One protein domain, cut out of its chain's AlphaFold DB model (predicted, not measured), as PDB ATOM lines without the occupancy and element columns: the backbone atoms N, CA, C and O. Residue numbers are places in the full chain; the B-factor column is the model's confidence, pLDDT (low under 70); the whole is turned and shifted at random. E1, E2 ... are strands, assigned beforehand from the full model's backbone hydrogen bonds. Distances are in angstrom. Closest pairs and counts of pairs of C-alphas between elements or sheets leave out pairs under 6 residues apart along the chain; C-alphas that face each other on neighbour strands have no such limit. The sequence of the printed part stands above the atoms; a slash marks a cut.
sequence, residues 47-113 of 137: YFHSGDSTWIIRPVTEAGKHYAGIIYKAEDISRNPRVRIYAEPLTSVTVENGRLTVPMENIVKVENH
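Overview. This is residues 47 to 113 of the 137 residues of an uncharacterized protein of Bacteroidales bacterium (UniProt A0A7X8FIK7). What shape do these atoms make? One curled sheet of seven strands bends back on itself like part of a barrel that does not close, with E5, E6 and E3 in one leaf partly face to face with E1, E4 and E7 in the other, and E2 as the hinge between them. What is it built of? The 67 printed residues hold seven named strands, E1 to E7 in chain order, and no named helix; the class is all strand. The sheet is mixed, in the order E5, E6, E3, E2, E1, E4, E7. How large is it? It is compact and rounded, with a radius of gyration of the C-alphas of 11.3 A and spans of 31 by 26 by 24 A.

Arrangement. How does the sheet start? E1, residues 47 to 50, E2, residues 53 to 59, and E3, residues 66 to 72, form a meander, each strand the antiparallel neighbour of the one before. N 48 and O 55 are 2.8 A apart in the hairpin of E1 and E2, and N 70 and O 58 are 2.9 A apart in the hairpin of E2 and E3; the pairing is staggered, E2 using residues 53 to 56 for E1 and 56 to 59 for E3. What adds to E1? E4, residues 83 to 87, is parallel to E1 at 16 degrees, with N 49 and O 85 2.8 A apart, and E7, residues 107 to 112, is antiparallel to E4 at 168 degrees, with N 111 and O 84 2.8 A apart. What adds to E3? E6, residues 99 to 103, is antiparallel to E3 at 155 degrees, with N 67 and O 102 2.8 A apart, and forms a hairpin with E5, residues 94 to 96, where N 94 and O 101 are 2.9 A apart. How do the two leaves of this folded sheet, one sheet bent back on itself, come near? The closest C-alphas of E4 and E6 are those of Ala 87 and Val 102, 7.8 A apart; E3 and E7 are only just apart, at 8.2 A, and E6 and E7 meet only through their link.

Along the chain. Where does the first strand begin? E1 begins at C-alpha 47, at (25.379, -22.562, 20.700), and is 10.1 A long. Which strands are longest? E2 and E3, with 7 residues each, measure 17.1 A and 19.2 A; C-alpha 66, where E3 begins, is at (33.642, -23.002, 5.990). How long are the others? E4 measures 13.3 A, E5 6.5 A, E6 13.6 A and E7 14.6 A, ending at C-alpha 112, at (16.446, -19.671, 16.287).

Size, cuts and confidence. How far does it reach? The two C-alphas farthest apart, those of Ser 78 and Glu 105, are 31.5 A apart. Are there cuts or long links? The printed part has no cut and no long link. Where is confidence low? Residues 62 to 64, 76 and 78 have pLDDT under 70, and the mean of the printed part is 87.6.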
ATOM      1  N   TYR A  47      24.951 -21.201  20.395       92.69
ATOM      2  CA  TYR A  47      25.379 -22.562  20.700       92.69
ATOM      3  C   TYR A  47      25.744 -23.279  19.410       92.69
ATOM      4  O   TYR A  47      24.996 -23.224  18.436       92.69
ATOM      5  N   PHE A  48      26.871 -23.969  19.419       94.00
ATOM      6  CA  PHE A  48      27.296 -24.848  18.346       94.00
ATOM      7  C   PHE A  48      27.369 -26.268  18.890       94.00
ATOM      8  O   PHE A  48      28.100 -26.521  19.843       94.00
ATOM      9  N   HIS A  49      26.607 -27.172  18.295       95.19
ATOM     10  CA  HIS A  49      26.495 -28.567  18.683       95.19
ATOM     11  C   HIS A  49      27.098 -29.452  17.598       95.19
ATOM     12  O   HIS A  49      26.835 -29.254  16.411       95.19
ATOM     13  N   SER A  50      27.870 -30.454  18.000       94.62
ATOM     14  CA  SER A  50      28.300 -31.519  17.102       94.62
ATOM     15  C   SER A  50      28.508 -32.812  17.879       94.62
ATOM     16  O   SER A  50      29.316 -32.854  18.809       94.62
ATOM     17  N   GLY A  51      27.745 -33.854  17.535       90.81
ATOM     18  CA  GLY A  51      27.631 -35.050  18.376       90.81
ATOM     19  C   GLY A  51      27.281 -34.673  19.821       90.81
ATOM     20  O   GLY A  51      26.369 -33.881  20.054       90.81
ATOM     21  N   ASP A  52      28.071 -35.166  20.774       90.50
ATOM     22  CA  ASP A  52      27.901 -34.874  22.206       90.50
ATOM     23  C   ASP A  52      28.593 -33.574  22.664       90.50
ATOM     24  O   ASP A  52      28.512 -33.188  23.832       90.50
ATOM     25  N   SER A  53      29.291 -32.877  21.763       89.75
ATOM     26  CA  SER A  53      30.048 -31.668  22.096       89.75
ATOM     27  C   SER A  53      29.235 -30.406  21.845       89.75
ATOM     28  O   SER A  53      28.521 -30.281  20.849       89.75
ATOM     29  N   THR A  54      29.354 -29.442  22.758       93.50
ATOM     30  CA  THR A  54      28.703 -28.135  22.641       93.50
ATOM     31  C   THR A  54      29.685 -27.021  22.969       93.50
ATOM     32  O   THR A  54      30.328 -27.038  24.018       93.50
ATOM     33  N   TRP A  55      29.749 -26.015  22.104       93.44
ATOM     34  CA  TRP A  55      30.531 -24.800  22.301       93.44
ATOM     35  C   TRP A  55      29.634 -23.577  22.258       93.44
ATOM     36  O   TRP A  55      28.585 -23.573  21.611       93.44
ATOM     37  N   ILE A  56      30.068 -22.514  22.926       91.69
ATOM     38  CA  ILE A  56      29.447 -21.205  22.784       91.69
ATOM     39  C   ILE A  56      30.371 -20.375  21.925       91.69
ATOM     40  O   ILE A  56      31.537 -20.196  22.265       91.69
ATOM     41  N   ILE A  57      29.861 -19.908  20.797       91.00
ATOM     42  CA  ILE A  57      30.679 -19.254  19.790       91.00
ATOM     43  C   ILE A  57      30.106 -17.901  19.398       91.00
ATOM     44  O   ILE A  57      28.892 -17.705  19.375       91.00
ATOM     45  N   ARG A  58      30.988 -16.973  19.039       90.31
ATOM     46  CA  ARG A  58      30.630 -15.795  18.248       90.31
ATOM     47  C   ARG A  58      30.961 -16.101  16.789       90.31
ATOM     48  O   ARG A  58      32.144 -16.302  16.509       90.31
ATOM     49  N   PRO A  59      29.981 -16.144  15.872       88.88
ATOM     50  CA  PRO A  59      30.261 -16.340  14.456       88.88
ATOM     51  C   PRO A  59      31.219 -15.271  13.944       88.88
ATOM     52  O   PRO A  59      31.110 -14.100  14.313       88.88
ATOM     53  N   VAL A  60      32.129 -15.673  13.069       87.06
ATOM     54  CA  VAL A  60      32.985 -14.753  12.329       87.06
ATOM     55  C   VAL A  60      32.523 -14.764  10.886       87.06
ATOM     56  O   VAL A  60      32.358 -15.822  10.282       87.06
ATOM     57  N   THR A  61      32.283 -13.578  10.339       77.56
ATOM     58  CA  THR A  61      31.896 -13.435   8.941       77.56
ATOM     59  C   THR A  61      33.112 -13.729   8.073       77.56
ATOM     60  O   THR A  61      34.007 -12.898   7.952       77.56
ATOM     61  N   GLU A  62      33.147 -14.913   7.475       69.88
ATOM     62  CA  GLU A  62      34.143 -15.281   6.476       69.88
ATOM     63  C   GLU A  62      33.456 -15.630   5.163       69.88
ATOM     64  O   GLU A  62      32.460 -16.350   5.125       69.88
ATOM     65  N   ALA A  63      33.995 -15.092   4.072       64.00
ATOM     66  CA  ALA A  63      33.626 -15.527   2.739       64.00
ATOM     67  C   ALA A  63      34.357 -16.843   2.458       64.00
ATOM     68  O   ALA A  63      35.587 -16.879   2.456       64.00
ATOM     69  N   GLY A  64      33.622 -17.932   2.230       68.06
ATOM     70  CA  GLY A  64      34.255 -19.210   1.928       68.06
ATOM     71  C   GLY A  64      33.347 -20.422   2.075       68.06
ATOM     72  O   GLY A  64      32.131 -20.315   2.191       68.06
ATOM     73  N   LYS A  65      33.991 -21.593   2.050       86.19
ATOM     74  CA  LYS A  65      33.357 -22.916   2.164       86.19
ATOM     75  C   LYS A  65      33.222 -23.410   3.606       86.19
ATOM     76  O   LYS A  65      32.750 -24.517   3.819       86.19
ATOM     77  N   HIS A  66      33.643 -22.614   4.585       90.00
ATOM     78  CA  HIS A  66      33.642 -23.002   5.990       90.00
ATOM     79  C   HIS A  66      32.830 -22.007   6.806       90.00
ATOM     80  O   HIS A  66      32.872 -20.800   6.570       90.00
ATOM     81  N   TYR A  67      32.106 -22.528   7.783       90.81
ATOM     82  CA  TYR A  67      31.603 -21.757   8.897       90.81
ATOM     83  C   TYR A  67      32.703 -21.623   9.952       90.81
ATOM     84  O   TYR A  67      33.473 -22.558  10.185       90.81
ATOM     85  N   ALA A  68      32.764 -20.469  10.612       91.44
ATOM     86  CA  ALA A  68      33.743 -20.224  11.650       91.44
ATOM     87  C   ALA A  68      33.188 -19.384  12.802       91.44
ATOM     88  O   ALA A  68      32.318 -18.529  12.621       91.44
ATOM     89  N   GLY A  69      33.730 -19.599  13.998       91.62
ATOM     90  CA  GLY A  69      33.369 -18.849  15.193       91.62
ATOM     91  C   GLY A  69      34.469 -18.841  16.248       91.62
ATOM     92  O   GLY A  69      35.283 -19.754  16.327       91.62
ATOM     93  N   ILE A  70      34.503 -17.801  17.075       91.56
ATOM     94  CA  ILE A  70      35.401 -17.713  18.236       91.56
ATOM     95  C   ILE A  70      34.714 -18.346  19.439       91.56
ATOM     96  O   ILE A  70      33.576 -17.985  19.728       91.56
ATOM     97  N   ILE A  71      35.394 -19.253  20.137       91.25
ATOM     98  CA  ILE A  71      34.876 -19.968  21.307       91.25
ATOM     99  C   ILE A  71      34.944 -19.068  22.548       91.25
ATOM    100  O   ILE A  71      35.966 -18.445  22.829       91.25
ATOM    101  N   TYR A  72      33.851 -19.032  23.308       88.62
ATOM    102  CA  TYR A  72      33.710 -18.319  24.577       88.62
ATOM    103  C   TYR A  72      33.500 -19.301  25.727       88.62
ATOM    104  O   TYR A  72      32.840 -20.332  25.575       88.62
ATOM    105  N   LYS A  73      34.029 -18.953  26.903       83.62
ATOM    106  CA  LYS A  73      33.770 -19.695  28.138       83.62
ATOM    107  C   LYS A  73      32.384 -19.356  28.673       83.62
ATOM    108  O   LYS A  73      31.913 -18.232  28.531       83.62
ATOM    109  N   ALA A  74      31.750 -20.325  29.329       77.56
ATOM    110  CA  ALA A  74      30.414 -20.153  29.898       77.56
ATOM    111  C   ALA A  74      30.356 -19.045  30.969       77.56
ATOM    112  O   ALA A  74      29.365 -18.323  31.053       77.56
ATOM    113  N   GLU A  75      31.432 -18.882  31.742       76.38
ATOM    114  CA  GLU A  75      31.570 -17.888  32.820       76.38
ATOM    115  C   GLU A  75      31.462 -16.437  32.322       76.38
ATOM    116  O   GLU A  75      31.008 -15.553  33.049       76.38
ATOM    117  N   ASP A  76      31.805 -16.188  31.056       68.94
ATOM    118  CA  ASP A  76      31.841 -14.845  30.470       68.94
ATOM    119  C   ASP A  76      30.474 -14.378  29.934       68.94
ATOM    120  O   ASP A  76      30.333 -13.271  29.394       68.94
ATOM    121  N   ILE A  77      29.442 -15.213  30.067       71.56
ATOM    122  CA  ILE A  77      28.175 -15.061  29.357       71.56
ATOM    123  C   ILE A  77      27.082 -14.606  30.314       71.56
ATOM    124  O   ILE A  77      26.657 -15.321  31.212       71.56
ATOM    125  N   SER A  78      26.559 -13.405  30.071       67.25
ATOM    126  CA  SER A  78      25.476 -12.832  30.877       67.25
ATOM    127  C   SER A  78      24.073 -13.187  30.377       67.25
ATOM    128  O   SER A  78      23.088 -12.904  31.057       67.25
ATOM    129  N   ARG A  79      23.945 -13.755  29.168       71.56
ATOM    130  CA  ARG A  79      22.658 -14.089  28.543       71.56
ATOM    131  C   ARG A  79      22.746 -15.364  27.726       71.56
ATOM    132  O   ARG A  79      23.677 -15.537  26.952       71.56
ATOM    133  N   ASN A  80      21.708 -16.186  27.842       77.00
ATOM    134  CA  ASN A  80      21.611 -17.448  27.127       77.00
ATOM    135  C   ASN A  80      21.516 -17.232  25.593       77.00
ATOM    136  O   ASN A  80      20.597 -16.522  25.152       77.00
ATOM    137  N   PRO A  81      22.430 -17.808  24.783       81.31
ATOM    138  CA  PRO A  81      22.339 -17.831  23.325       81.31
ATOM    139  C   PRO A  81      20.993 -18.356  22.814       81.31
ATOM    140  O   PRO A  81      20.438 -19.326  23.328       81.31
ATOM    141  N   ARG A  82      20.460 -17.717  21.770       83.00
ATOM    142  CA  ARG A  82      19.144 -18.070  21.190       83.00
ATOM    143  C   ARG A  82      19.236 -18.882  19.910       83.00
ATOM    144  O   ARG A  82      18.262 -19.529  19.524       83.00
ATOM    145  N   VAL A  83      20.377 -18.782  19.239       87.25
ATOM    146  CA  VAL A  83      20.652 -19.502  18.004       87.25
ATOM    147  C   VAL A  83      21.444 -20.746  18.357       87.25
ATOM    148  O   VAL A  83      22.388 -20.678  19.149       87.25
ATOM    149  N   ARG A  84      21.036 -21.870  17.780       91.62
ATOM    150  CA  ARG A  84      21.733 -23.147  17.874       91.62
ATOM    151  C   ARG A  84      22.108 -23.585  16.472       91.62
ATOM    152  O   ARG A  84      21.259 -23.589  15.584       91.62
ATOM    153  N   ILE A  85      23.368 -23.923  16.278       92.50
ATOM    154  CA  ILE A  85      23.904 -24.480  15.043       92.50
ATOM    155  C   ILE A  85      24.273 -25.920  15.348       92.50
ATOM    156  O   ILE A  85      24.861 -26.189  16.390       92.50
ATOM    157  N   TYR A  86      23.919 -26.832  14.456       94.06
ATOM    158  CA  TYR A  86      24.238 -28.245  14.571       94.06
ATOM    159  C   TYR A  86      25.067 -28.648  13.360       94.06
ATOM    160  O   TYR A  86      24.697 -28.331  12.224       94.06
ATOM    161  N   ALA A  87      26.169 -29.343  13.608       95.25
ATOM    162  CA  ALA A  87      27.051 -29.857  12.578       95.25
ATOM    163  C   ALA A  87      27.364 -31.333  12.804       95.25
ATOM    164  O   ALA A  87      27.530 -31.765  13.945       95.25
ATOM    165  N   GLU A  88      27.493 -32.098  11.726       93.62
ATOM    166  CA  GLU A  88      27.844 -33.516  11.781       93.62
ATOM    167  C   GLU A  88      28.777 -33.912  10.626       93.62
ATOM    168  O   GLU A  88      28.636 -33.396   9.517       93.62
ATOM    169  N   PRO A  89      29.712 -34.857  10.843       95.06
ATOM    170  CA  PRO A  89      30.058 -35.493  12.120       95.06
ATOM    171  C   PRO A  89      30.989 -34.615  12.976       95.06
ATOM    172  O   PRO A  89      31.602 -33.680  12.466       95.06
ATOM    173  N   LEU A  90      31.181 -34.962  14.255       92.56
ATOM    174  CA  LEU A  90      32.115 -34.262  15.160       92.56
ATOM    175  C   LEU A  90      33.537 -34.136  14.590       92.56
ATOM    176  O   LEU A  90      34.204 -33.131  14.803       92.56
ATOM    177  N   THR A  91      33.981 -35.114  13.801       93.81
ATOM    178  CA  THR A  91      35.304 -35.113  13.157       93.81
ATOM    179  C   THR A  91      35.482 -34.031  12.090       93.81
ATOM    180  O   THR A  91      36.603 -33.805  11.650       93.81
ATOM    181  N   SER A  92      34.401 -33.379  11.648       92.69
ATOM    182  CA  SER A  92      34.452 -32.245  10.713       92.69
ATOM    183  C   SER A  92      34.718 -30.903  11.401       92.69
ATOM    184  O   SER A  92      34.967 -29.907  10.724       92.69
ATOM    185  N   VAL A  93      34.657 -30.864  12.736       93.88
ATOM    186  CA  VAL A  93      34.860 -29.652  13.527       93.88
ATOM    187  C   VAL A  93      36.332 -29.538  13.896       93.88
ATOM    188  O   VAL A  93      36.864 -30.360  14.642       93.88
ATOM    189  N   THR A  94      36.975 -28.478  13.424       94.38
ATOM    190  CA  THR A  94      38.360 -28.151  13.765       94.38
ATOM    191  C   THR A  94      38.374 -27.039  14.804       94.38
ATOM    192  O   THR A  94      37.677 -26.034  14.666       94.38
ATOM    193  N   VAL A  95      39.169 -27.210  15.863       93.00
ATOM    194  CA  VAL A  95      39.349 -26.196  16.906       93.00
ATOM    195  C   VAL A  95      40.824 -25.850  17.034       93.00
ATOM    196  O   VAL A  95      41.621 -26.658  17.500       93.00
ATOM    197  N   GLU A  96      41.177 -24.623  16.666       91.62
ATOM    198  CA  GLU A  96      42.549 -24.121  16.694       91.62
ATOM    199  C   GLU A  96      42.575 -22.705  17.272       91.62
ATOM    200  O   GLU A  96      41.784 -21.851  16.882       91.62
ATOM    201  N   ASN A  97      43.479 -22.432  18.218       90.31
ATOM    202  CA  ASN A  97      43.668 -21.097  18.811       90.31
ATOM    203  C   ASN A  97      42.372 -20.440  19.339       90.31
ATOM    204  O   ASN A  97      42.172 -19.234  19.211       90.31
ATOM    205  N   GLY A  98      41.466 -21.237  19.919       87.56
ATOM    206  CA  GLY A  98      40.175 -20.749  20.420       87.56
ATOM    207  C   GLY A  98      39.157 -20.414  19.325       87.56
ATOM    208  O   GLY A  98      38.118 -19.819  19.611       87.56
ATOM    209  N   ARG A  99      39.425 -20.800  18.078       90.62
ATOM    210  CA  ARG A  99      38.526 -20.674  16.936       90.62
ATOM    211  C   ARG A  99      38.013 -22.048  16.530       90.62
ATOM    212  O   ARG A  99      38.792 -22.979  16.379       90.62
ATOM    213  N   LEU A 100      36.706 -22.141  16.331       93.44
ATOM    214  CA  LEU A 100      36.022 -23.286  15.747       93.44
ATOM    215  C   LEU A 100      35.814 -23.031  14.253       93.44
ATOM    216  O   LEU A 100      35.318 -21.966  13.879       93.44
ATOM    217  N   THR A 101      36.148 -24.003  13.414       93.50
ATOM    218  CA  THR A 101      35.838 -24.018  11.982       93.50
ATOM    219  C   THR A 101      35.199 -25.345  11.592       93.50
ATOM    220  O   THR A 101      35.470 -26.387  12.184       93.50
ATOM    221  N   VAL A 102      34.307 -25.307  10.610       94.12
ATOM    222  CA  VAL A 102      33.621 -26.494  10.089       94.12
ATOM    223  C   VAL A 102      33.256 -26.257   8.623       94.12
ATOM    224  O   VAL A 102      32.881 -25.131   8.277       94.12
ATOM    225  N   PRO A 103      33.357 -27.254   7.734       93.62
ATOM    226  CA  PRO A 103      32.866 -27.119   6.367       93.62
ATOM    227  C   PRO A 103      31.359 -26.836   6.348       93.62
ATOM    228  O   PRO A 103      30.599 -27.354   7.168       93.62
ATOM    229  N   MET A 104      30.912 -25.976   5.436       90.50
ATOM    230  CA  MET A 104      29.516 -25.533   5.395       90.50
ATOM    231  C   MET A 104      28.562 -26.690   5.074       90.50
ATOM    232  O   MET A 104      27.452 -26.737   5.594       90.50
ATOM    233  N   GLU A 105      29.005 -27.648   4.261       90.62
ATOM    234  CA  GLU A 105      28.274 -28.868   3.912       90.62
ATOM    235  C   GLU A 105      27.991 -29.781   5.115       90.62
ATOM    236  O   GLU A 105      27.077 -30.600   5.059       90.62
ATOM    237  N   ASN A 106      28.736 -29.617   6.212       92.31
ATOM    238  CA  ASN A 106      28.559 -30.364   7.452       92.31
ATOM    239  C   ASN A 106      27.618 -29.661   8.441       92.31
ATOM    240  O   ASN A 106      27.295 -30.238   9.479       92.31
ATOM    241  N   ILE A 107      27.151 -28.441   8.148       92.19
ATOM    242  CA  ILE A 107      26.099 -27.786   8.931       92.19
ATOM    243  C   ILE A 107      24.754 -28.416   8.568       92.19
ATOM    244  O   ILE A 107      24.211 -28.186   7.489       92.19
ATOM    245  N   VAL A 108      24.182 -29.180   9.494       94.00
ATOM    246  CA  VAL A 108      22.942 -29.933   9.252       94.00
ATOM    247  C   VAL A 108      21.691 -29.156   9.647       94.00
ATOM    248  O   VAL A 108      20.612 -29.392   9.103       94.00
ATOM    249  N   LYS A 109      21.797 -28.232  10.610       91.00
ATOM    250  CA  LYS A 109      20.632 -27.509  11.130       91.00
ATOM    251  C   LYS A 109      21.015 -26.194  11.792       91.00
ATOM    252  O   LYS A 109      22.010 -26.107  12.505       91.00
ATOM    253  N   VAL A 110      20.159 -25.189  11.624       89.19
ATOM    254  CA  VAL A 110      20.234 -23.920  12.353       89.19
ATOM    255  C   VAL A 110      18.860 -23.607  12.933       89.19
ATOM    256  O   VAL A 110      17.867 -23.551  12.212       89.19
ATOM    257  N   GLU A 111      18.792 -23.401  14.243       87.00
ATOM    258  CA  GLU A 111      17.566 -23.060  14.961       87.00
ATOM    259  C   GLU A 111      17.670 -21.682  15.595       87.00
ATOM    260  O   GLU A 111      18.695 -21.326  16.174       87.00
ATOM    261  N   ASN A 112      16.567 -20.935  15.575       82.12
ATOM    262  CA  ASN A 112      16.446 -19.671  16.287       82.12
ATOM    263  C   ASN A 112      15.221 -19.695  17.203       82.12
ATOM    264  O   ASN A 112      14.085 -19.567  16.750       82.12
ATOM    265  N   HIS A 113      15.457 -19.779  18.511       71.56
ATOM    266  CA  HIS A 113      14.396 -19.838  19.520       71.56
ATOM    267  C   HIS A 113      13.646 -18.500  19.715       71.56
ATOM    268  O   HIS A 113      12.769 -18.403  20.569       71.56
TER     269      HIS A 113